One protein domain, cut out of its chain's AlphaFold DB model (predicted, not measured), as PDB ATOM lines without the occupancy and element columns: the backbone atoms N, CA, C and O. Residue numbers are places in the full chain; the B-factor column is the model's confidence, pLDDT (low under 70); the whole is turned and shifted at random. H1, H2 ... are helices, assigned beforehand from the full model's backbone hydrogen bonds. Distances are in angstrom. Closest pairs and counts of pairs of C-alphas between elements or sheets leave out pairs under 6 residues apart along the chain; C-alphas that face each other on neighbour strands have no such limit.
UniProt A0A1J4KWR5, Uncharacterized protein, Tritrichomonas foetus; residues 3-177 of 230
ATOM      1  N   GLY A   3      15.564 -23.302  34.167       63.19
ATOM      2  CA  GLY A   3      15.443 -23.625  32.738       63.19
ATOM      3  C   GLY A   3      16.265 -22.750  31.777       63.19
ATOM      4  O   GLY A   3      16.486 -23.152  30.643       63.19
ATOM      5  N   ARG A   4      16.743 -21.561  32.184       71.19
ATOM      6  CA  ARG A   4      17.464 -20.654  31.265       71.19
ATOM      7  C   ARG A   4      18.904 -21.104  31.002       71.19
ATOM      8  O   ARG A   4      19.331 -21.103  29.856       71.19
ATOM      9  N   GLU A   5      19.620 -21.513  32.044       77.56
ATOM     10  CA  GLU A   5      20.992 -22.031  31.918       77.56
ATOM     11  C   GLU A   5      21.033 -23.363  31.153       77.56
ATOM     12  O   GLU A   5      21.990 -23.638  30.430       77.56
ATOM     13  N   GLU A   6      19.982 -24.182  31.280       77.94
ATOM     14  CA  GLU A   6      19.839 -25.420  30.511       77.94
ATOM     15  C   GLU A   6      19.658 -25.125  29.016       77.94
ATOM     16  O   GLU A   6      20.411 -25.661  28.206       77.94
ATOM     17  N   ILE A   7      18.757 -24.203  28.657       75.50
ATOM     18  CA  ILE A   7      18.540 -23.778  27.262       75.50
ATOM     19  C   ILE A   7      19.810 -23.146  26.668       75.50
ATOM     20  O   ILE A   7      20.164 -23.414  25.523       75.50
ATOM     21  N   GLU A   8      20.534 -22.325  27.432       80.75
ATOM     22  CA  GLU A   8      21.795 -21.724  26.975       80.75
ATOM     23  C   GLU A   8      22.870 -22.792  26.704       80.75
ATOM     24  O   GLU A   8      23.571 -22.722  25.691       80.75
ATOM     25  N   ARG A   9      22.953 -23.836  27.540       84.25
ATOM     26  CA  ARG A   9      23.840 -24.985  27.304       84.25
ATOM     27  C   ARG A   9      23.419 -25.791  26.074       84.25
ATOM     28  O   ARG A   9      24.279 -26.193  25.292       84.25
ATOM     29  N   GLU A  10      22.124 -26.030  25.894       84.44
ATOM     30  CA  GLU A  10      21.590 -26.748  24.733       84.44
ATOM     31  C   GLU A  10      21.887 -26.012  23.426       84.44
ATOM     32  O   GLU A  10      22.414 -26.619  22.491       84.44
ATOM     33  N   ASN A  11      21.653 -24.700  23.399       82.31
ATOM     34  CA  ASN A  11      21.971 -23.832  22.267       82.31
ATOM     35  C   ASN A  11      23.469 -23.841  21.940       82.31
ATOM     36  O   ASN A  11      23.846 -23.893  20.770       82.31
ATOM     37  N   PHE A  12      24.334 -23.823  22.958       85.50
ATOM     38  CA  PHE A  12      25.781 -23.903  22.751       85.50
ATOM     39  C   PHE A  12      26.195 -25.234  22.111       85.50
ATOM     40  O   PHE A  12      26.988 -25.249  21.170       85.50
ATOM     41  N   ILE A  13      25.637 -26.353  22.579       87.12
ATOM     42  CA  ILE A  13      25.919 -27.677  22.012       87.12
ATOM     43  C   ILE A  13      25.459 -27.744  20.547       87.12
ATOM     44  O   ILE A  13      26.223 -28.190  19.691       87.12
ATOM     45  N   ILE A  14      24.257 -27.242  20.247       84.44
ATOM     46  CA  ILE A  14      23.730 -27.123  18.878       84.44
ATOM     47  C   ILE A  14      24.688 -26.314  17.997       84.44
ATOM     48  O   ILE A  14      25.076 -26.781  16.929       84.44
ATOM     49  N   LEU A  15      25.131 -25.146  18.468       85.25
ATOM     50  CA  LEU A  15      26.052 -24.276  17.736       85.25
ATOM     51  C   LEU A  15      27.372 -24.988  17.401       85.25
ATOM     52  O   LEU A  15      27.855 -24.891  16.272       85.25
ATOM     53  N   VAL A  16      27.949 -25.723  18.357       88.44
ATOM     54  CA  VAL A  16      29.195 -26.480  18.151       88.44
ATOM     55  C   VAL A  16      29.003 -27.570  17.101       88.44
ATOM     56  O   VAL A  16      29.806 -27.672  16.171       88.44
ATOM     57  N   PHE A  17      27.941 -28.369  17.217       89.75
ATOM     58  CA  PHE A  17      27.664 -29.438  16.262       89.75
ATOM     59  C   PHE A  17      27.415 -28.900  14.854       89.75
ATOM     60  O   PHE A  17      27.993 -29.429  13.905       89.75
ATOM     61  N   SER A  18      26.624 -27.836  14.711       85.25
ATOM     62  CA  SER A  18      26.361 -27.236  13.403       85.25
ATOM     63  C   SER A  18      27.608 -26.576  12.815       85.25
ATOM     64  O   SER A  18      27.878 -26.736  11.628       85.25
ATOM     65  N   GLY A  19      28.441 -25.930  13.636       87.94
ATOM     66  CA  GLY A  19      29.720 -25.359  13.200       87.94
ATOM     67  C   GLY A  19      30.681 -26.420  12.663       87.94
ATOM     68  O   GLY A  19      31.213 -26.285  11.557       87.94
ATOM     69  N   LEU A  20      30.863 -27.508  13.417       91.38
ATOM     70  CA  LEU A  20      31.684 -28.645  12.996       91.38
ATOM     71  C   LEU A  20      31.095 -29.347  11.769       91.38
ATOM     72  O   LEU A  20      31.838 -29.682  10.846       91.38
ATOM     73  N   GLY A  21      29.774 -29.536  11.733       88.94
ATOM     74  CA  GLY A  21      29.058 -30.144  10.617       88.94
ATOM     75  C   GLY A  21      29.259 -29.360   9.324       88.94
ATOM     76  O   GLY A  21      29.699 -29.926   8.324       88.94
ATOM     77  N   THR A  22      29.042 -28.044   9.349       87.62
ATOM     78  CA  THR A  22      29.306 -27.164   8.202       87.62
ATOM     79  C   THR A  22      30.766 -27.242   7.755       87.62
ATOM     80  O   THR A  22      31.022 -27.429   6.564       87.62
ATOM     81  N   ALA A  23      31.728 -27.134   8.678       89.69
ATOM     82  CA  ALA A  23      33.149 -27.163   8.333       89.69
ATOM     83  C   ALA A  23      33.553 -28.490   7.668       89.69
ATOM     84  O   ALA A  23      34.148 -28.486   6.589       89.69
ATOM     85  N   LEU A  24      33.180 -29.623   8.268       89.75
ATOM     86  CA  LEU A  24      33.490 -30.953   7.738       89.75
ATOM     87  C   LEU A  24      32.764 -31.239   6.422       89.75
ATOM     88  O   LEU A  24      33.331 -31.885   5.543       89.75
ATOM     89  N   GLY A  25      31.540 -30.743   6.247       86.56
ATOM     90  CA  GLY A  25      30.809 -30.903   4.995       86.56
ATOM     91  C   GLY A  25      31.437 -30.097   3.854       86.56
ATOM     92  O   GLY A  25      31.649 -30.639   2.772       86.56
ATOM     93  N   ILE A  26      31.857 -28.850   4.103       87.25
ATOM     94  CA  ILE A  26      32.634 -28.059   3.129       87.25
ATOM     95  C   ILE A  26      33.960 -28.759   2.802       87.25
ATOM     96  O   ILE A  26      34.324 -28.873   1.633       87.25
ATOM     97  N   MET A  27      34.669 -29.281   3.806       87.31
ATOM     98  CA  MET A  27      35.886 -30.063   3.572       87.31
ATOM     99  C   MET A  27      35.608 -31.339   2.767       87.31
ATOM    100  O   MET A  27      36.415 -31.695   1.915       87.31
ATOM    101  N   SER A  28      34.464 -31.996   2.977       85.50
ATOM    102  CA  SER A  28      34.044 -33.170   2.200       85.50
ATOM    103  C   SER A  28      33.793 -32.811   0.734       85.50
ATOM    104  O   SER A  28      34.156 -33.583  -0.148       85.50
ATOM    105  N   PHE A  29      33.246 -31.621   0.458       81.50
ATOM    106  CA  PHE A  29      33.112 -31.091  -0.902       81.50
ATOM    107  C   PHE A  29      34.457 -30.815  -1.564       81.50
ATOM    108  O   PHE A  29      34.705 -31.266  -2.681       81.50
ATOM    109  N   LEU A  30      35.324 -30.071  -0.880       82.75
ATOM    110  CA  LEU A  30      36.624 -29.666  -1.417       82.75
ATOM    111  C   LEU A  30      37.569 -30.861  -1.579       82.75
ATOM    112  O   LEU A  30      38.351 -30.918  -2.523       82.75
ATOM    113  N   GLY A  31      37.472 -31.822  -0.664       75.88
ATOM    114  CA  GLY A  31      38.257 -33.044  -0.644       75.88
ATOM    115  C   GLY A  31      37.626 -34.197  -1.412       75.88
ATOM    116  O   GLY A  31      38.170 -35.289  -1.322       75.88
ATOM    117  N   TYR A  32      36.526 -33.997  -2.150       70.44
ATOM    118  CA  TYR A  32      35.727 -35.071  -2.762       70.44
ATOM    119  C   TYR A  32      36.524 -36.013  -3.689       70.44
ATOM    120  O   TYR A  32      36.183 -37.184  -3.844       70.44
ATOM    121  N   THR A  33      37.612 -35.523  -4.283       67.94
ATOM    122  CA  THR A  33      38.523 -36.298  -5.145       67.94
ATOM    123  C   THR A  33      39.825 -36.717  -4.457       67.94
ATOM    124  O   THR A  33      40.694 -37.295  -5.104       67.94
ATOM    125  N   SER A  34      39.987 -36.411  -3.170       78.69
ATOM    126  CA  SER A  34      41.196 -36.707  -2.398       78.69
ATOM    127  C   SER A  34      41.072 -38.007  -1.609       78.69
ATOM    128  O   SER A  34      39.980 -38.395  -1.197       78.69
ATOM    129  N   ASP A  35      42.209 -38.619  -1.283       75.00
ATOM    130  CA  ASP A  35      42.265 -39.795  -0.403       75.00
ATOM    131  C   ASP A  35      41.742 -39.496   1.014       75.00
ATOM    132  O   ASP A  35      41.282 -40.387   1.729       75.00
ATOM    133  N   ALA A  36      41.752 -38.220   1.417       76.62
ATOM    134  CA  ALA A  36      41.206 -37.768   2.692       76.62
ATOM    135  C   ALA A  36      39.667 -37.740   2.716       76.62
ATOM    136  O   ALA A  36      39.087 -37.646   3.802       76.62
ATOM    137  N   PHE A  37      38.996 -37.853   1.559       80.19
ATOM    138  CA  PHE A  37      37.536 -37.800   1.452       80.19
ATOM    139  C   PHE A  37      36.855 -38.788   2.393       80.19
ATOM    140  O   PHE A  37      35.970 -38.398   3.146       80.19
ATOM    141  N   GLY A  38      37.285 -40.054   2.383       76.69
ATOM    142  CA  GLY A  38      36.651 -41.107   3.180       76.69
ATOM    143  C   GLY A  38      36.639 -40.774   4.671       76.69
ATOM    144  O   GLY A  38      35.598 -40.865   5.318       76.69
ATOM    145  N   THR A  39      37.773 -40.306   5.197       83.62
ATOM    146  CA  THR A  39      37.924 -39.942   6.612       83.62
ATOM    147  C   THR A  39      37.135 -38.685   6.968       83.62
ATOM    148  O   THR A  39      36.437 -38.670   7.979       83.62
ATOM    149  N   ILE A  40      37.215 -37.631   6.150       84.88
ATOM    150  CA  ILE A  40      36.496 -36.372   6.407       84.88
ATOM    151  C   ILE A  40      34.984 -36.614   6.364       84.88
ATOM    152  O   ILE A  40      34.261 -36.184   7.261       84.88
ATOM    153  N   ASN A  41      34.519 -37.363   5.365       82.69
ATOM    154  CA  ASN A  41      33.109 -37.666   5.175       82.69
ATOM    155  C   ASN A  41      32.569 -38.579   6.291       82.69
ATOM    156  O   ASN A  41      31.460 -38.381   6.780       82.69
ATOM    157  N   PHE A  42      33.379 -39.525   6.781       84.38
ATOM    158  CA  PHE A  42      33.038 -40.322   7.960       84.38
ATOM    159  C   PHE A  42      32.775 -39.452   9.193       84.38
ATOM    160  O   PHE A  42      31.730 -39.585   9.833       84.38
ATOM    161  N   TRP A  43      33.678 -38.515   9.494       86.56
ATOM    162  CA  TRP A  43      33.490 -37.589  10.613       86.56
ATOM    163  C   TRP A  43      32.315 -36.640  10.399       86.56
ATOM    164  O   TRP A  43      31.568 -36.381  11.342       86.56
ATOM    165  N   PHE A  44      32.106 -36.168   9.170       87.38
ATOM    166  CA  PHE A  44      30.950 -35.350   8.814       87.38
ATOM    167  C   PHE A  44      29.629 -36.056   9.144       87.38
ATOM    168  O   PHE A  44      28.759 -35.465   9.793       87.38
ATOM    169  N   PHE A  45      29.489 -37.333   8.773       84.62
ATOM    170  CA  PHE A  45      28.284 -38.091   9.095       84.62
ATOM    171  C   PHE A  45      28.148 -38.406  10.582       84.62
ATOM    172  O   PHE A  45      27.031 -38.351  11.089       84.62
ATOM    173  N   ILE A  46      29.241 -38.689  11.300       86.50
ATOM    174  CA  ILE A  46      29.186 -38.872  12.760       86.50
ATOM    175  C   ILE A  46      28.650 -37.612  13.432       86.50
ATOM    176  O   ILE A  46      27.717 -37.691  14.226       86.50
ATOM    177  N   ILE A  47      29.215 -36.451  13.102       87.44
ATOM    178  CA  ILE A  47      28.815 -35.167  13.685       87.44
ATOM    179  C   ILE A  47      27.354 -34.864  13.350       87.44
ATOM    180  O   ILE A  47      26.588 -34.503  14.241       87.44
ATOM    181  N   SER A  48      26.942 -35.104  12.104       84.19
ATOM    182  CA  SER A  48      25.551 -34.934  11.675       84.19
ATOM    183  C   SER A  48      24.600 -35.902  12.389       84.19
ATOM    184  O   SER A  48      23.527 -35.500  12.826       84.19
ATOM    185  N   CYS A  49      24.992 -37.162  12.586       84.00
ATOM    186  CA  CYS A  49      24.191 -38.154  13.302       84.00
ATOM    187  C   CYS A  49      24.050 -37.805  14.790       84.00
ATOM    188  O   CYS A  49      22.940 -37.832  15.321       84.00
ATOM    189  N   LEU A  50      25.152 -37.458  15.464       85.81
ATOM    190  CA  LEU A  50      25.143 -37.057  16.875       85.81
ATOM    191  C   LEU A  50      24.291 -35.808  17.090       85.81
ATOM    192  O   LEU A  50      23.491 -35.770  18.023       85.81
ATOM    193  N   PHE A  51      24.415 -34.831  16.192       85.12
ATOM    194  CA  PHE A  51      23.570 -33.647  16.180       85.12
ATOM    195  C   PHE A  51      22.080 -34.015  16.112       85.12
ATOM    196  O   PHE A  51      21.296 -33.567  16.944       85.12
ATOM    197  N   MET A  52      21.691 -34.897  15.185       79.62
ATOM    198  CA  MET A  52      20.290 -35.302  15.034       79.62
ATOM    199  C   MET A  52      19.753 -36.087  16.231       79.62
ATOM    200  O   MET A  52      18.612 -35.874  16.636       79.62
ATOM    201  N   VAL A  53      20.566 -36.965  16.825       82.38
ATOM    202  CA  VAL A  53      20.203 -37.666  18.066       82.38
ATOM    203  C   VAL A  53      20.012 -36.669  19.210       82.38
ATOM    204  O   VAL A  53      19.084 -36.819  20.004       82.38
ATOM    205  N   TYR A  54      20.847 -35.633  19.277       84.38
ATOM    206  CA  TYR A  54      20.743 -34.592  20.293       84.38
ATOM    207  C   TYR A  54      19.480 -33.733  20.128       84.38
ATOM    208  O   TYR A  54      18.773 -33.499  21.107       84.38
ATOM    209  N   CYS A  55      19.139 -33.331  18.900       79.38
ATOM    210  CA  CYS A  55      17.878 -32.644  18.611       79.38
ATOM    211  C   CYS A  55      16.660 -33.497  18.992       79.38
ATOM    212  O   CYS A  55      15.770 -33.012  19.685       79.38
ATOM    213  N   LEU A  56      16.659 -34.786  18.627       77.06
ATOM    214  CA  LEU A  56      15.588 -35.712  19.006       77.06
ATOM    215  C   LEU A  56      15.468 -35.857  20.531       77.06
ATOM    216  O   LEU A  56      14.365 -35.944  21.068       77.06
ATOM    217  N   TYR A  57      16.597 -35.883  21.242       82.62
ATOM    218  CA  TYR A  57      16.609 -35.903  22.703       82.62
ATOM    219  C   TYR A  57      15.954 -34.648  23.296       82.62
ATOM    220  O   TYR A  57      15.122 -34.780  24.190       82.62
ATOM    221  N   ILE A  58      16.274 -33.455  22.784       79.69
ATOM    222  CA  ILE A  58      15.639 -32.197  23.215       79.69
ATOM    223  C   ILE A  58      14.122 -32.261  22.992       79.69
ATOM    224  O   ILE A  58      13.363 -32.017  23.927       79.69
ATOM    225  N   ASP A  59      13.681 -32.664  21.798       74.69
ATOM    226  CA  ASP A  59      12.258 -32.705  21.433       74.69
ATOM    227  C   ASP A  59      11.441 -33.757  22.203       74.69
ATOM    228  O   ASP A  59      10.217 -33.659  22.283       74.69
ATOM    229  N   THR A  60      12.095 -34.767  22.782       75.00
ATOM    230  CA  THR A  60      11.441 -35.825  23.572       75.00
ATOM    231  C   THR A  60      11.447 -35.555  25.078       75.00
ATOM    232  O   THR A  60      10.888 -36.349  25.842       75.00
ATOM    233  N   LYS A  61      12.028 -34.435  25.536       77.25
ATOM    234  CA  LYS A  61      12.005 -34.058  26.955       77.25
ATOM    235  C   LYS A  61      10.573 -33.727  27.411       77.25
ATOM    236  O   LYS A  61       9.948 -32.825  26.863       77.25
ATOM    237  N   PRO A  62      10.063 -34.364  28.481       58.84
ATOM    238  CA  PRO A  62       8.679 -34.189  28.936       58.84
ATOM    239  C   PRO A  62       8.375 -32.823  29.579       58.84
ATOM    240  O   PRO A  62       7.221 -32.542  29.888       58.84
ATOM    241  N   THR A  63       9.386 -31.986  29.829       57.97
ATOM    242  CA  THR A  63       9.279 -30.795  30.691       57.97
ATOM    243  C   THR A  63       9.567 -29.461  30.006       57.97
ATOM    244  O   THR A  63       9.483 -28.433  30.676       57.97
ATOM    245  N   ASN A  64       9.887 -29.432  28.708       56.56
ATOM    246  CA  ASN A  64      10.285 -28.197  28.030       56.56
ATOM    247  C   ASN A  64       9.296 -27.799  26.923       56.56
ATOM    248  O   ASN A  64       9.049 -28.560  26.000       56.56
ATOM    249  N   ASN A  65       8.807 -26.552  26.971       61.09
ATOM    250  CA  ASN A  65       8.150 -25.879  25.833       61.09
ATOM    251  C   ASN A  65       9.173 -25.411  24.769       61.09
ATOM    252  O   ASN A  65       8.854 -24.592  23.908       61.09
ATOM    253  N   TYR A  66      10.425 -25.854  24.888       66.94
ATOM    254  CA  TYR A  66      11.523 -25.546  23.988       66.94
ATOM    255  C   TYR A  66      11.693 -26.720  23.027       66.94
ATOM    256  O   TYR A  66      11.952 -27.841  23.458       66.94
ATOM    257  N   HIS A  67      11.523 -26.439  21.740       67.44
ATOM    258  CA  HIS A  67      11.774 -27.390  20.667       67.44
ATOM    259  C   HIS A  67      13.161 -27.150  20.094       67.44
ATOM    260  O   HIS A  67      13.595 -25.998  19.971       67.44
ATOM    261  N   ALA A  68      13.836 -28.231  19.713       63.12
ATOM    262  CA  ALA A  68      15.060 -28.121  18.947       63.12
ATOM    263  C   ALA A  68      14.786 -27.345  17.641       63.12
ATOM    264  O   ALA A  68      13.661 -27.364  17.126       63.12
ATOM    265  N   PRO A  69      15.800 -26.667  17.075       63.53
ATOM    266  CA  PRO A  69      15.696 -26.082  15.747       63.53
ATOM    267  C   PRO A  69      15.227 -27.155  14.773       63.53
ATOM    268  O   PRO A  69      15.909 -28.159  14.556       63.53
ATOM    269  N   GLN A  70      14.037 -26.962  14.213       57.59
ATOM    270  CA  GLN A  70      13.524 -27.899  13.237       57.59
ATOM    271  C   GLN A  70      14.317 -27.718  11.951       57.59
ATOM    272  O   GLN A  70      14.443 -26.605  11.442       57.59
ATOM    273  N   SER A  71      14.845 -28.827  11.431       52.28
ATOM    274  CA  SER A  71      15.428 -28.871  10.091       52.28
ATOM    275  C   SER A  71      14.481 -28.174   9.107       52.28
ATOM    276  O   SER A  71      13.268 -28.392   9.204       52.28
ATOM    277  N   PRO A  72      14.988 -27.409   8.122       48.78
ATOM    278  CA  PRO A  72      14.195 -26.930   7.000       48.78
ATOM    279  C   PRO A  72      13.548 -28.120   6.273       48.78
ATOM    280  O   PRO A  72      14.143 -28.752   5.413       48.78
ATOM    281  N   MET A  73      12.328 -28.443   6.701       50.94
ATOM    282  CA  MET A  73      11.295 -29.337   6.172       50.94
ATOM    283  C   MET A  73      11.635 -30.741   5.620       50.94
ATOM    284  O   MET A  73      10.678 -31.481   5.391       50.94
ATOM    285  N   TYR A  74      12.887 -31.168   5.399       51.09
ATOM    286  CA  TYR A  74      13.129 -32.300   4.480       51.09
ATOM    287  C   TYR A  74      14.190 -33.336   4.872       51.09
ATOM    288  O   TYR A  74      14.264 -34.374   4.216       51.09
ATOM    289  N   ASN A  75      14.911 -33.164   5.983       54.72
ATOM    290  CA  ASN A  75      15.843 -34.182   6.474       54.72
ATOM    291  C   ASN A  75      15.467 -34.610   7.906       54.72
ATOM    292  O   ASN A  75      16.037 -34.111   8.880       54.72
ATOM    293  N   PRO A  76      14.446 -35.479   8.074       59.03
ATOM    294  CA  PRO A  76      14.051 -35.937   9.402       59.03
ATOM    295  C   PRO A  76      15.233 -36.643  10.071       59.03
ATOM    296  O   PRO A  76      16.050 -37.258   9.391       59.03
ATOM    297  N   HIS A  77      15.314 -36.621  11.403       63.56
ATOM    298  CA  HIS A  77      16.425 -37.230  12.153       63.56
ATOM    299  C   HIS A  77      16.760 -38.664  11.696       63.56
ATOM    300  O   HIS A  77      17.926 -39.040  11.603       63.56
ATOM    301  N   PHE A  78      15.741 -39.441  11.316       66.94
ATOM    302  CA  PHE A  78      15.892 -40.793  10.778       66.94
ATOM    303  C   PHE A  78      16.562 -40.866   9.398       66.94
ATOM    304  O   PHE A  78      17.261 -41.839   9.134       66.94
ATOM    305  N   HIS A  79      16.400 -39.864   8.535       73.00
ATOM    306  CA  HIS A  79      17.029 -39.819   7.212       73.00
ATOM    307  C   HIS A  79      18.559 -39.733   7.352       73.00
ATOM    308  O   HIS A  79      19.265 -40.595   6.834       73.00
ATOM    309  N   ASN A  80      19.071 -38.806   8.166       71.50
ATOM    310  CA  ASN A  80      20.500 -38.719   8.502       71.50
ATOM    311  C   ASN A  80      21.070 -39.992   9.133       71.50
ATOM    312  O   ASN A  80      22.163 -40.423   8.766       71.50
ATOM    313  N   ILE A  81      20.330 -40.626  10.046       73.75
ATOM    314  CA  ILE A  81      20.767 -41.878  10.682       73.75
ATOM    315  C   ILE A  81      20.874 -43.007   9.649       73.75
ATOM    316  O   ILE A  81      21.869 -43.734   9.624       73.75
ATOM    317  N   ILE A  82      19.874 -43.145   8.775       76.81
ATOM    318  CA  ILE A  82      19.849 -44.170   7.727       76.81
ATOM    319  C   ILE A  82      20.973 -43.938   6.711       76.81
ATOM    320  O   ILE A  82      21.647 -44.892   6.307       76.81
ATOM    321  N   THR A  83      21.226 -42.686   6.329       77.25
ATOM    322  CA  THR A  83      22.310 -42.352   5.401       77.25
ATOM    323  C   THR A  83      23.684 -42.574   6.030       77.25
ATOM    324  O   THR A  83      24.552 -43.157   5.379       77.25
ATOM    325  N   PHE A  84      23.877 -42.229   7.308       79.75
ATOM    326  CA  PHE A  84      25.103 -42.565   8.038       79.75
ATOM    327  C   PHE A  84      25.323 -44.076   8.117       79.75
ATOM    328  O   PHE A  84      26.409 -44.543   7.786       79.75
ATOM    329  N   ALA A  85      24.306 -44.851   8.504       79.00
ATOM    330  CA  ALA A  85      24.414 -46.307   8.570       79.00
ATOM    331  C   ALA A  85      24.777 -46.901   7.199       79.00
ATOM    332  O   ALA A  85      25.637 -47.776   7.100       79.00
ATOM    333  N   SER A  86      24.180 -46.372   6.130       80.06
ATOM    334  CA  SER A  86      24.495 -46.773   4.758       80.06
ATOM    335  C   SER A  86      25.941 -46.440   4.384       80.06
ATOM    336  O   SER A  86      26.634 -47.289   3.823       80.06
ATOM    337  N   PHE A  87      26.432 -45.251   4.741       82.38
ATOM    338  CA  PHE A  87      27.828 -44.866   4.525       82.38
ATOM    339  C   PHE A  87      28.798 -45.723   5.349       82.38
ATOM    340  O   PHE A  87      29.775 -46.219   4.803       82.38
ATOM    341  N   ALA A  88      28.520 -45.967   6.630       81.44
ATOM    342  CA  ALA A  88      29.370 -46.782   7.498       81.44
ATOM    343  C   ALA A  88      29.509 -48.228   6.992       81.44
ATOM    344  O   ALA A  88      30.578 -48.822   7.107       81.44
ATOM    345  N   LEU A  89      28.445 -48.783   6.404       79.31
ATOM    346  CA  LEU A  89      28.450 -50.137   5.846       79.31
ATOM    347  C   LEU A  89      29.115 -50.229   4.471       79.31
ATOM    348  O   LEU A  89      29.668 -51.272   4.130       79.31
ATOM    349  N   THR A  90      29.027 -49.176   3.656       82.81
ATOM    350  CA  THR A  90      29.395 -49.256   2.232       82.81
ATOM    351  C   THR A  90      30.587 -48.392   1.836       82.81
ATOM    352  O   THR A  90      31.136 -48.585   0.753       82.81
ATOM    353  N   GLY A  91      30.971 -47.426   2.668       78.06
ATOM    354  CA  GLY A  91      31.917 -46.360   2.337       78.06
ATOM    355  C   GLY A  91      31.406 -45.384   1.271       78.06
ATOM    356  O   GLY A  91      32.178 -44.560   0.784       78.06
ATOM    357  N   MET A  92      30.131 -45.473   0.875       79.88
ATOM    358  CA  MET A  92      29.567 -44.731  -0.252       79.88
ATOM    359  C   MET A  92      28.420 -43.831   0.195       79.88
ATOM    360  O   MET A  92      27.590 -44.204   1.020       79.88
ATOM    361  N   THR A  93      28.353 -42.638  -0.390       81.62
ATOM    362  CA  THR A  93      27.231 -41.713  -0.220       81.62
ATOM    363  C   THR A  93      27.021 -40.886  -1.487       81.62
ATOM    364  O   THR A  93      27.861 -40.893  -2.395       81.62
ATOM    365  N   SER A  94      25.897 -40.181  -1.549       83.31
ATOM    366  CA  SER A  94      25.611 -39.188  -2.581       83.31
ATOM    367  C   SER A  94      26.282 -37.855  -2.237       83.31
ATOM    368  O   SER A  94      26.254 -37.410  -1.089       83.31
ATOM    369  N   ILE A  95      26.861 -37.189  -3.238       82.94
ATOM    370  CA  ILE A  95      27.424 -35.845  -3.041       82.94
ATOM    371  C   ILE A  95      26.316 -34.802  -2.843       82.94
ATOM    372  O   ILE A  95      26.475 -33.859  -2.071       82.94
ATOM    373  N   LEU A  96      25.172 -35.000  -3.500       87.12
ATOM    374  CA  LEU A  96      23.980 -34.177  -3.324       87.12
ATOM    375  C   LEU A  96      23.438 -34.281  -1.890       87.12
ATOM    376  O   LEU A  96      22.979 -33.286  -1.341       87.12
ATOM    377  N   TYR A  97      23.592 -35.435  -1.240       84.06
ATOM    378  CA  TYR A  97      23.243 -35.582   0.173       84.06
ATOM    379  C   TYR A  97      24.147 -34.768   1.111       84.06
ATOM    380  O   TYR A  97      23.678 -34.142   2.064       84.06
ATOM    381  N   ILE A  98      25.456 -34.739   0.828       84.62
ATOM    382  CA  ILE A  98      26.400 -33.883   1.565       84.62
ATOM    383  C   ILE A  98      25.982 -32.413   1.410       84.62
ATOM    384  O   ILE A  98      26.049 -31.656   2.375       84.62
ATOM    385  N   PHE A  99      25.494 -32.018   0.227       86.12
ATOM    386  CA  PHE A  99      25.046 -30.646  -0.043       86.12
ATOM    387  C   PHE A  99      23.857 -30.280   0.836       86.12
ATOM    388  O   PHE A  99      23.926 -29.288   1.560       86.12
ATOM    389  N   ASP A 100      22.808 -31.106   0.809       85.12
ATOM    390  CA  ASP A 100      21.611 -30.917   1.633       85.12
ATOM    391  C   ASP A 100      21.974 -30.771   3.119       85.12
ATOM    392  O   ASP A 100      21.604 -29.800   3.782       85.12
ATOM    393  N   THR A 101      22.825 -31.670   3.613       83.81
ATOM    394  CA  THR A 101      23.230 -31.699   5.023       83.81
ATOM    395  C   THR A 101      24.086 -30.483   5.418       83.81
ATOM    396  O   THR A 101      24.002 -30.002   6.548       83.81
ATOM    397  N   VAL A 102      24.891 -29.916   4.508       86.94
ATOM    398  CA  VAL A 102      25.623 -28.661   4.775       86.94
ATOM    399  C   VAL A 102      24.676 -27.472   4.877       86.94
ATOM    400  O   VAL A 102      24.839 -26.652   5.782       86.94
ATOM    401  N   ILE A 103      23.693 -27.368   3.976       86.62
ATOM    402  CA  ILE A 103      22.697 -26.288   4.016       86.62
ATOM    403  C   ILE A 103      21.878 -26.365   5.304       86.62
ATOM    404  O   ILE A 103      21.622 -25.332   5.916       86.62
ATOM    405  N   LEU A 104      21.551 -27.573   5.756       83.06
ATOM    406  CA  LEU A 104      20.916 -27.820   7.044       83.06
ATOM    407  C   LEU A 104      21.730 -27.250   8.215       83.06
ATOM    408  O   LEU A 104      21.210 -26.446   8.986       83.06
ATOM    409  N   HIS A 105      23.011 -27.610   8.329       85.62
ATOM    410  CA  HIS A 105      23.871 -27.078   9.396       85.62
ATOM    411  C   HIS A 105      24.031 -25.555   9.309       85.62
ATOM    412  O   HIS A 105      24.011 -24.878  10.336       85.62
ATOM    413  N   LEU A 106      24.130 -24.999   8.098       85.50
ATOM    414  CA  LEU A 106      24.194 -23.549   7.886       85.50
ATOM    415  C   LEU A 106      22.912 -22.835   8.322       85.50
ATOM    416  O   LEU A 106      23.002 -21.790   8.963       85.50
ATOM    417  N   ASP A 107      21.741 -23.390   8.009       83.62
ATOM    418  CA  ASP A 107      20.453 -22.828   8.425       83.62
ATOM    419  C   ASP A 107      20.374 -22.731   9.948       83.62
ATOM    420  O   ASP A 107      20.059 -21.680  10.504       83.62
ATOM    421  N   ILE A 108      20.772 -23.802  10.637       81.25
ATOM    422  CA  ILE A 108      20.803 -23.844  12.099       81.25
ATOM    423  C   ILE A 108      21.786 -22.805  12.648       81.25
ATOM    424  O   ILE A 108      21.423 -22.036  13.535       81.25
ATOM    425  N   LEU A 109      22.999 -22.704  12.091       83.06
ATOM    426  CA  LEU A 109      23.966 -21.675  12.490       83.06
ATOM    427  C   LEU A 109      23.391 -20.260  12.359       83.06
ATOM    428  O   LEU A 109      23.569 -19.444  13.263       83.06
ATOM    429  N   GLY A 110      22.666 -19.971  11.279       80.50
ATOM    430  CA  GLY A 110      22.045 -18.664  11.054       80.50
ATOM    431  C   GLY A 110      21.059 -18.244  12.152       80.50
ATOM    432  O   GLY A 110      20.899 -17.047  12.403       80.50
ATOM    433  N   HIS A 111      20.450 -19.198  12.863       76.69
ATOM    434  CA  HIS A 111      19.554 -18.927  13.993       76.69
ATOM    435  C   HIS A 111      20.297 -18.567  15.290       76.69
ATOM    436  O   HIS A 111      19.734 -17.859  16.127       76.69
ATOM    437  N   PHE A 112      21.546 -19.015  15.455       76.38
ATOM    438  CA  PHE A 112      22.324 -18.843  16.692       76.38
ATOM    439  C   PHE A 112      23.476 -17.839  16.586       76.38
ATOM    440  O   PHE A 112      24.083 -17.496  17.600       76.38
ATOM    441  N   ILE A 113      23.787 -17.337  15.389       78.44
ATOM    442  CA  ILE A 113      24.807 -16.300  15.206       78.44
ATOM    443  C   ILE A 113      24.339 -14.979  15.839       78.44
ATOM    444  O   ILE A 113      23.341 -14.388  15.432       78.44
ATOM    445  N   GLU A 114      25.116 -14.471  16.802       67.81
ATOM    446  CA  GLU A 114      24.832 -13.208  17.504       67.81
ATOM    447  C   GLU A 114      24.847 -11.982  16.577       67.81
ATOM    448  O   GLU A 114      24.131 -10.999  16.804       67.81
ATOM    449  N   ASN A 115      25.647 -12.029  15.504       80.31
ATOM    450  CA  ASN A 115      25.662 -10.982  14.493       80.31
ATOM    451  C   ASN A 115      24.345 -11.004  13.701       80.31
ATOM    452  O   ASN A 115      24.151 -11.811  12.791       80.31
ATOM    453  N   LYS A 116      23.460 -10.059  14.031       76.69
ATOM    454  CA  LYS A 116      22.115  -9.954  13.453       76.69
ATOM    455  C   LYS A 116      22.097  -9.778  11.936       76.69
ATOM    456  O   LYS A 116      21.097 -10.143  11.329       76.69
ATOM    457  N   GLU A 117      23.127  -9.201  11.321       84.00
ATOM    458  CA  GLU A 117      23.185  -9.063   9.860       84.00
ATOM    459  C   GLU A 117      23.598 -10.379   9.209       84.00
ATOM    460  O   GLU A 117      22.882 -10.877   8.345       84.00
ATOM    461  N   LEU A 118      24.678 -10.996   9.695       79.75
ATOM    462  CA  LEU A 118      25.157 -12.280   9.185       79.75
ATOM    463  C   LEU A 118      24.110 -13.390   9.361       79.75
ATOM    464  O   LEU A 118      23.823 -14.114   8.409       79.75
ATOM    465  N   GLY A 119      23.493 -13.486  10.542       83.00
ATOM    466  CA  GLY A 119      22.422 -14.448  10.811       83.00
ATOM    467  C   GLY A 119      21.209 -14.234   9.901       83.00
ATOM    468  O   GLY A 119      20.697 -15.186   9.319       83.00
ATOM    469  N   LYS A 120      20.795 -12.976   9.672       82.81
ATOM    470  CA  LYS A 120      19.722 -12.659   8.711       82.81
ATOM    471  C   LYS A 120      20.082 -13.057   7.285       82.81
ATOM    472  O   LYS A 120      19.224 -13.584   6.583       82.81
ATOM    473  N   THR A 121      21.313 -12.802   6.851       85.31
ATOM    474  CA  THR A 121      21.771 -13.179   5.511       85.31
ATOM    475  C   THR A 121      21.754 -14.689   5.339       85.31
ATOM    476  O   THR A 121      21.188 -15.168   4.360       85.31
ATOM    477  N   ILE A 122      22.305 -15.436   6.299       84.31
ATOM    478  CA  ILE A 122      22.307 -16.902   6.265       84.31
ATOM    479  C   ILE A 122      20.869 -17.418   6.229       84.31
ATOM    480  O   ILE A 122      20.512 -18.066   5.254       84.31
ATOM    481  N   ASN A 123      20.012 -17.010   7.171       81.75
ATOM    482  CA  ASN A 123      18.611 -17.448   7.227       81.75
ATOM    483  C   ASN A 123      17.817 -17.078   5.964       81.75
ATOM    484  O   ASN A 123      16.956 -17.833   5.519       81.75
ATOM    485  N   SER A 124      18.095 -15.923   5.350       81.56
ATOM    486  CA  SER A 124      17.463 -15.535   4.086       81.56
ATOM    487  C   SER A 124      17.892 -16.431   2.923       81.56
ATOM    488  O   SER A 124      17.102 -16.640   1.999       81.56
ATOM    489  N   ILE A 125      19.134 -16.918   2.934       84.25
ATOM    490  CA  ILE A 125      19.676 -17.799   1.898       84.25
ATOM    491  C   ILE A 125      19.194 -19.230   2.124       84.25
ATOM    492  O   ILE A 125      18.731 -19.854   1.177       84.25
ATOM    493  N   THR A 126      19.273 -19.747   3.347       84.00
ATOM    494  CA  THR A 126      18.985 -21.149   3.678       84.00
ATOM    495  C   THR A 126      17.489 -21.422   3.853       84.00
ATOM    496  O   THR A 126      16.975 -22.403   3.319       84.00
ATOM    497  N   GLY A 127      16.762 -20.513   4.505       75.31
ATOM    498  CA  GLY A 127      15.326 -20.630   4.783       75.31
ATOM    499  C   GLY A 127      14.410 -20.065   3.690       75.31
ATOM    500  O   GLY A 127      13.185 -20.179   3.772       75.31
ATOM    501  N   GLY A 128      14.970 -19.445   2.648       79.56
ATOM    502  CA  GLY A 128      14.199 -18.846   1.561       79.56
ATOM    503  C   GLY A 128      13.439 -19.878   0.716       79.56
ATOM    504  O   GLY A 128      13.920 -20.980   0.452       79.56
ATOM    505  N   LYS A 129      12.272 -19.494   0.173       81.25
ATOM    506  CA  LYS A 129      11.451 -20.351  -0.714       81.25
ATOM    507  C   LYS A 129      12.239 -20.917  -1.905       81.25
ATOM    508  O   LYS A 129      11.973 -22.024  -2.361       81.25
ATOM    509  N   GLN A 130      13.189 -20.145  -2.435       83.38
ATOM    510  CA  GLN A 130      14.051 -20.598  -3.526       83.38
ATOM    511  C   GLN A 130      14.974 -21.734  -3.081       83.38
ATOM    512  O   GLN A 130      15.040 -22.743  -3.775       83.38
ATOM    513  N   MET A 131      15.616 -21.611  -1.918       84.62
ATOM    514  CA  MET A 131      16.480 -22.662  -1.385       84.62
ATOM    515  C   MET A 131      15.691 -23.918  -1.039       84.62
ATOM    516  O   MET A 131      16.099 -25.003  -1.426       84.62
ATOM    517  N   GLN A 132      14.503 -23.787  -0.444       78.94
ATOM    518  CA  GLN A 132      13.621 -24.938  -0.214       78.94
ATOM    519  C   GLN A 132      13.290 -25.693  -1.512       78.94
ATOM    520  O   GLN A 132      13.274 -26.922  -1.532       78.94
ATOM    521  N   ASN A 133      13.068 -24.976  -2.621       80.50
ATOM    522  CA  ASN A 133      12.880 -25.614  -3.925       80.50
ATOM    523  C   ASN A 133      14.164 -26.284  -4.433       80.50
ATOM    524  O   ASN A 133      14.077 -27.356  -5.026       80.50
ATOM    525  N   ILE A 134      15.334 -25.665  -4.235       84.75
ATOM    526  CA  ILE A 134      16.629 -26.253  -4.603       84.75
ATOM    527  C   ILE A 134      16.847 -27.552  -3.827       84.75
ATOM    528  O   ILE A 134      17.090 -28.573  -4.459       84.75
ATOM    529  N   LEU A 135      16.684 -27.542  -2.503       83.06
ATOM    530  CA  LEU A 135      16.835 -28.721  -1.645       83.06
ATOM    531  C   LEU A 135      15.864 -29.842  -2.032       83.06
ATOM    532  O   LEU A 135      16.263 -30.992  -2.155       83.06
ATOM    533  N   MET A 136      14.612 -29.509  -2.356       80.19
ATOM    534  CA  MET A 136      13.664 -30.492  -2.891       80.19
ATOM    535  C   MET A 136      14.162 -31.126  -4.202       80.19
ATOM    536  O   MET A 136      14.001 -32.326  -4.416       80.19
ATOM    537  N   TRP A 137      14.737 -30.342  -5.116       82.75
ATOM    538  CA  TRP A 137      15.298 -30.903  -6.345       82.75
ATOM    539  C   TRP A 137      16.557 -31.724  -6.076       82.75
ATOM    540  O   TRP A 137      16.698 -32.779  -6.683       82.75
ATOM    541  N   VAL A 138      17.429 -31.281  -5.168       86.12
ATOM    542  CA  VAL A 138      18.603 -32.036  -4.701       86.12
ATOM    543  C   VAL A 138      18.162 -33.419  -4.226       86.12
ATOM    544  O   VAL A 138      18.647 -34.409  -4.765       86.12
ATOM    545  N   GLU A 139      17.162 -33.490  -3.347       79.69
ATOM    546  CA  GLU A 139      16.551 -34.736  -2.865       79.69
ATOM    547  C   GLU A 139      16.066 -35.650  -3.997       79.69
ATOM    548  O   GLU A 139      16.365 -36.845  -4.034       79.69
ATOM    549  N   ILE A 140      15.360 -35.092  -4.983       81.31
ATOM    550  CA  ILE A 140      14.905 -35.853  -6.155       81.31
ATOM    551  C   ILE A 140      16.096 -36.350  -6.991       81.31
ATOM    552  O   ILE A 140      16.057 -37.473  -7.502       81.31
ATOM    553  N   PHE A 141      17.147 -35.541  -7.146       86.50
ATOM    554  CA  PHE A 141      18.320 -35.853  -7.966       86.50
ATOM    555  C   PHE A 141      19.309 -36.820  -7.306       86.50
ATOM    556  O   PHE A 141      20.108 -37.425  -8.029       86.50
ATOM    557  N   ILE A 142      19.215 -37.057  -5.993       86.56
ATOM    558  CA  ILE A 142      20.006 -38.093  -5.313       86.56
ATOM    559  C   ILE A 142      19.737 -39.475  -5.930       86.56
ATOM    560  O   ILE A 142      20.672 -40.244  -6.157       86.56
ATOM    561  N   LEU A 143      18.487 -39.779  -6.302       83.94
ATOM    562  CA  LEU A 143      18.137 -41.053  -6.940       83.94
ATOM    563  C   LEU A 143      18.831 -41.261  -8.304       83.94
ATOM    564  O   LEU A 143      19.519 -42.275  -8.464       83.94
ATOM    565  N   PRO A 144      18.711 -40.344  -9.287       84.00
ATOM    566  CA  PRO A 144      19.496 -40.388 -10.517       84.00
ATOM    567  C   PRO A 144      21.007 -40.441 -10.288       84.00
ATOM    568  O   PRO A 144      21.689 -41.192 -10.984       84.00
ATOM    569  N   GLU A 145      21.542 -39.688  -9.322       88.44
ATOM    570  CA  GLU A 145      22.974 -39.707  -9.007       88.44
ATOM    571  C   GLU A 145      23.425 -41.105  -8.564       88.44
ATOM    572  O   GLU A 145      24.370 -41.664  -9.124       88.44
ATOM    573  N   LEU A 146      22.734 -41.695  -7.587       85.25
ATOM    574  CA  LEU A 146      23.038 -43.030  -7.078       85.25
ATOM    575  C   LEU A 146      22.875 -44.097  -8.164       85.25
ATOM    576  O   LEU A 146      23.706 -44.999  -8.262       85.25
ATOM    577  N   PHE A 147      21.858 -43.971  -9.020       84.38
ATOM    578  CA  PHE A 147      21.658 -44.876 -10.149       84.38
ATOM    579  C   PHE A 147      22.798 -44.789 -11.173       84.38
ATOM    580  O   PHE A 147      23.335 -45.816 -11.593       84.38
ATOM    581  N   LEU A 148      23.226 -43.578 -11.543       85.62
ATOM    582  CA  LEU A 148      24.368 -43.380 -12.439       85.62
ATOM    583  C   LEU A 148      25.651 -43.954 -11.835       85.62
ATOM    584  O   LEU A 148      26.398 -44.657 -12.516       85.62
ATOM    585  N   ARG A 149      25.887 -43.728 -10.541       83.62
ATOM    586  CA  ARG A 149      27.035 -44.307  -9.831       83.62
ATOM    587  C   ARG A 149      26.983 -45.823  -9.791       83.62
ATOM    588  O   ARG A 149      28.020 -46.454  -9.988       83.62
ATOM    589  N   LEU A 150      25.808 -46.410  -9.582       84.94
ATOM    590  CA  LEU A 150      25.611 -47.856  -9.637       84.94
ATOM    591  C   LEU A 150      25.986 -48.413 -11.018       84.94
ATOM    592  O   LEU A 150      26.729 -49.390 -11.087       84.94
ATOM    593  N   ILE A 151      25.546 -47.776 -12.108       85.50
ATOM    594  CA  ILE A 151      25.892 -48.202 -13.475       85.50
ATOM    595  C   ILE A 151      27.403 -48.104 -13.719       85.50
ATOM    596  O   ILE A 151      28.002 -49.045 -14.246       85.50
ATOM    597  N   CYS A 152      28.016 -46.979 -13.341       84.19
ATOM    598  CA  CYS A 152      29.422 -46.700 -13.625       84.19
ATOM    599  C   CYS A 152      30.381 -47.556 -12.789       84.19
ATOM    600  O   CYS A 152      31.358 -48.079 -13.317       84.19
ATOM    601  N   SER A 153      30.117 -47.700 -11.491       80.94
ATOM    602  CA  SER A 153      31.021 -48.394 -10.562       80.94
ATOM    603  C   SER A 153      30.717 -49.881 -10.405       80.94
ATOM    604  O   SER A 153      31.592 -50.638  -9.996       80.94
ATOM    605  N   ARG A 154      29.469 -50.298 -10.676       82.62
ATOM    606  CA  ARG A 154      28.951 -51.653 -10.417       82.62
ATOM    607  C   ARG A 154      29.201 -52.144  -8.984       82.62
ATOM    608  O   ARG A 154      29.332 -53.342  -8.750       82.62
ATOM    609  N   SER A 155      29.271 -51.226  -8.020       83.31
ATOM    610  CA  SER A 155      29.513 -51.565  -6.617       83.31
ATOM    611  C   SER A 155      28.229 -52.002  -5.917       83.31
ATOM    612  O   SER A 155      27.203 -51.319  -5.983       83.31
ATOM    613  N   PHE A 156      28.318 -53.100  -5.159       82.69
ATOM    614  CA  PHE A 156      27.258 -53.534  -4.249       82.69
ATOM    615  C   PHE A 156      26.886 -52.442  -3.235       82.69
ATOM    616  O   PHE A 156      25.717 -52.297  -2.892       82.69
ATOM    617  N   GLY A 157      27.855 -51.619  -2.819       81.94
ATOM    618  CA  GLY A 157      27.609 -50.500  -1.915       81.94
ATOM    619  C   GLY A 157      26.616 -49.491  -2.492       81.94
ATOM    620  O   GLY A 157      25.641 -49.141  -1.832       81.94
ATOM    621  N   TYR A 158      26.787 -49.089  -3.756       81.19
ATOM    622  CA  TYR A 158      25.836 -48.182  -4.408       81.19
ATOM    623  C   TYR A 158      24.475 -48.827  -4.657       81.19
ATOM    624  O   TYR A 158      23.470 -48.128  -4.581       81.19
ATOM    625  N   LEU A 159      24.412 -50.142  -4.898       83.25
ATOM    626  CA  LEU A 159      23.134 -50.854  -4.994       83.25
ATOM    627  C   LEU A 159      22.387 -50.809  -3.656       83.25
ATOM    628  O   LEU A 159      21.202 -50.490  -3.627       83.25
ATOM    629  N   PHE A 160      23.086 -51.096  -2.558       83.88
ATOM    630  CA  PHE A 160      22.521 -51.050  -1.214       83.88
ATOM    631  C   PHE A 160      22.012 -49.645  -0.870       83.88
ATOM    632  O   PHE A 160      20.843 -49.486  -0.527       83.88
ATOM    633  N   VAL A 161      22.853 -48.619  -1.045       84.19
ATOM    634  CA  VAL A 161      22.489 -47.216  -0.781       84.19
ATOM    635  C   VAL A 161      21.305 -46.786  -1.653       84.19
ATOM    636  O   VAL A 161      20.375 -46.158  -1.154       84.19
ATOM    637  N   PHE A 162      21.287 -47.168  -2.933       84.56
ATOM    638  CA  PHE A 162      20.175 -46.880  -3.841       84.56
ATOM    639  C   PHE A 162      18.854 -47.489  -3.352       84.56
ATOM    640  O   PHE A 162      17.841 -46.793  -3.302       84.56
ATOM    641  N   LEU A 163      18.855 -48.762  -2.940       83.31
ATOM    642  CA  LEU A 163      17.657 -49.423  -2.412       83.31
ATOM    643  C   LEU A 163      17.163 -48.769  -1.120       83.31
ATOM    644  O   LEU A 163      15.964 -48.525  -0.985       83.31
ATOM    645  N   ILE A 164      18.075 -48.445  -0.198       83.56
ATOM    646  CA  ILE A 164      17.732 -47.735   1.037       83.56
ATOM    647  C   ILE A 164      17.088 -46.380   0.719       83.56
ATOM    648  O   ILE A 164      16.039 -46.049   1.276       83.56
ATOM    649  N   TYR A 165      17.663 -45.632  -0.223       82.81
ATOM    650  CA  TYR A 165      17.158 -44.318  -0.605       82.81
ATOM    651  C   TYR A 165      15.771 -44.374  -1.250       82.81
ATOM    652  O   TYR A 165      14.908 -43.548  -0.951       82.81
ATOM    653  N   VAL A 166      15.517 -45.369  -2.104       81.69
ATOM    654  CA  VAL A 166      14.190 -45.573  -2.699       81.69
ATOM    655  C   VAL A 166      13.165 -45.941  -1.622       81.69
ATOM    656  O   VAL A 166      12.127 -45.288  -1.518       81.69
ATOM    657  N   VAL A 167      13.452 -46.969  -0.817       76.06
ATOM    658  CA  VAL A 167      12.457 -47.615   0.057       76.06
ATOM    659  C   VAL A 167      12.186 -46.823   1.331       76.06
ATOM    660  O   VAL A 167      11.033 -46.689   1.736       76.06
ATOM    661  N   PHE A 168      13.227 -46.303   1.979       72.62
ATOM    662  CA  PHE A 168      13.083 -45.669   3.289       72.62
ATOM    663  C   PHE A 168      12.966 -44.158   3.205       72.62
ATOM    664  O   PHE A 168      12.222 -43.569   3.981       72.62
ATOM    665  N   ILE A 169      13.675 -43.533   2.269       75.69
ATOM    666  CA  ILE A 169      13.775 -42.075   2.214       75.69
ATOM    667  C   ILE A 169      12.725 -41.518   1.253       75.69
ATOM    668  O   ILE A 169      11.796 -40.827   1.665       75.69
ATOM    669  N   SER A 170      12.797 -41.884  -0.026       76.69
ATOM    670  CA  SER A 170      11.947 -41.302  -1.070       76.69
ATOM    671  C   SER A 170      10.462 -41.634  -0.881       76.69
ATOM    672  O   SER A 170       9.612 -40.748  -0.999       76.69
ATOM    673  N   MET A 171      10.131 -42.885  -0.537       74.00
ATOM    674  CA  MET A 171       8.746 -43.293  -0.254       74.00
ATOM    675  C   MET A 171       8.177 -42.644   1.012       74.00
ATOM    676  O   MET A 171       7.007 -42.249   1.038       74.00
ATOM    677  N   PHE A 172       8.994 -42.497   2.056       72.88
ATOM    678  CA  PHE A 172       8.579 -41.796   3.266       72.88
ATOM    679  C   PHE A 172       8.293 -40.324   2.956       72.88
ATOM    680  O   PHE A 172       7.177 -39.863   3.198       72.88
ATOM    681  N   SER A 173       9.226 -39.623   2.302       74.94
ATOM    682  CA  SER A 173       9.057 -38.226   1.879       74.94
ATOM    683  C   SER A 173       7.824 -38.024   0.991       74.94
ATOM    684  O   SER A 173       7.070 -37.072   1.188       74.94
ATOM    685  N   PHE A 174       7.546 -38.947   0.062       74.56
ATOM    686  CA  PHE A 174       6.317 -38.941  -0.743       74.56
ATOM    687  C   PHE A 174       5.037 -39.070   0.107       74.56
ATOM    688  O   PHE A 174       4.003 -38.451  -0.189       74.56
ATOM    689  N   SER A 175       5.094 -39.873   1.169       72.19
ATOM    690  CA  SER A 175       3.962 -40.122   2.062       72.19
ATOM    691  C   SER A 175       3.670 -38.928   2.963       72.19
ATOM    692  O   SER A 175       2.505 -38.550   3.087       72.19
ATOM    693  N   ILE A 176       4.698 -38.304   3.537       71.56
ATOM    694  CA  ILE A 176       4.528 -37.258   4.553       71.56
ATOM    695  C   ILE A 176       4.512 -35.827   3.993       71.56
ATOM    696  O   ILE A 176       3.919 -34.947   4.610       71.56
ATOM    697  N   SER A 177       5.105 -35.569   2.820       73.44
ATOM    698  CA  SER A 177       5.214 -34.215   2.255       73.44
ATOM    699  C   SER A 177       4.348 -34.025   1.009       73.44
ATOM    700  O   SER A 177       4.550 -34.651  -0.035       73.44
TER     701      SER A 177
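Overview. This is residues 3 to 177 of the 230 residues of an uncharacterized protein of Tritrichomonas foetus (UniProt A0A1J4KWR5). Six helices make an up-and-down bundle, each running against the one before it in the chain, and their contacts go round in a ring from H1 to H2, H3, H7, H6, H4 and back to H1. The short H5 folds back on H4 and packs on it, and a long loop, residues 60 to 76, leads from H2 to H3. The printed part has 175 residues with seven named helices, H1 to H7 in order, and no named strand; its class is all helix. The whole is compact, with a radius of gyration of the C-alphas of 16.5 A, yet elongated, spanning 53 by 34 by 30 A.

Arrangement. H1, residues 3 to 30, and H2, residues 37 to 59, form a helical hairpin at a shallow tilt of 23 degrees; their closest C-alphas, of Leu 24 and Phe 44, are 5.2 A apart. H2 and H3, residues 77 to 90, form another at 28 degrees, with the C-alphas of Met 52 and His 77 closest at 5.2 A. H4, residues 95 to 112, is the hub, touching three helices. It touches H1, opposite ways at a shallow tilt of 34 degrees, only just short of steep; the closest C-alphas are those of Ser 18 and His 105, 4.7 A. H4 and H5, residues 116 to 126, form a hairpin, closest at the C-alphas of Gly 110 and Gly 119, 4.2 A. With residues 96 to 100 alone H4 touches H6, residues 129 to 153; the C-alphas of Leu 96 and Ile 142 are closest, at 5.9 A. H6 and H7, residues 156 to 176, form a hairpin, with the C-alphas of Leu 150 and Tyr 158 closest at 5.2 A; H6 touches H7 with residues 143 to 150 alone. H7 touches H3 at a shallow tilt of 10 degrees, opposite ways, closest at the C-alphas of Thr 90 and Gly 157, 4.7 A. Among the pairs apart are H1 and H7. Every O i to N i+4 pair is within hydrogen-bond range in H1, H2, H3 and H5, against 13 of 14 in H4, 19 of 21 in H6 and 14 of 17 in H7.

Along the chain. H1 begins at C-alpha 3 (15.443, -23.625, 32.738) and measures 40.6 A; H2 measures 32.6 A. H6 measures 35.6 A, with a kink of 31 degrees near residue 141. H7 measures 29.3 A and ends at C-alpha 176 (4.528, -37.258, 4.553).

Size, cuts and confidence. The C-alphas farthest apart, of Gly 3 and Cys 152, are 53.6 A apart. The printed part has no cut, and H2 to H3 is the long link. Mean pLDDT of the printed part is 79.3; residues 3, 33, 62 to 78 and 114 are under 70.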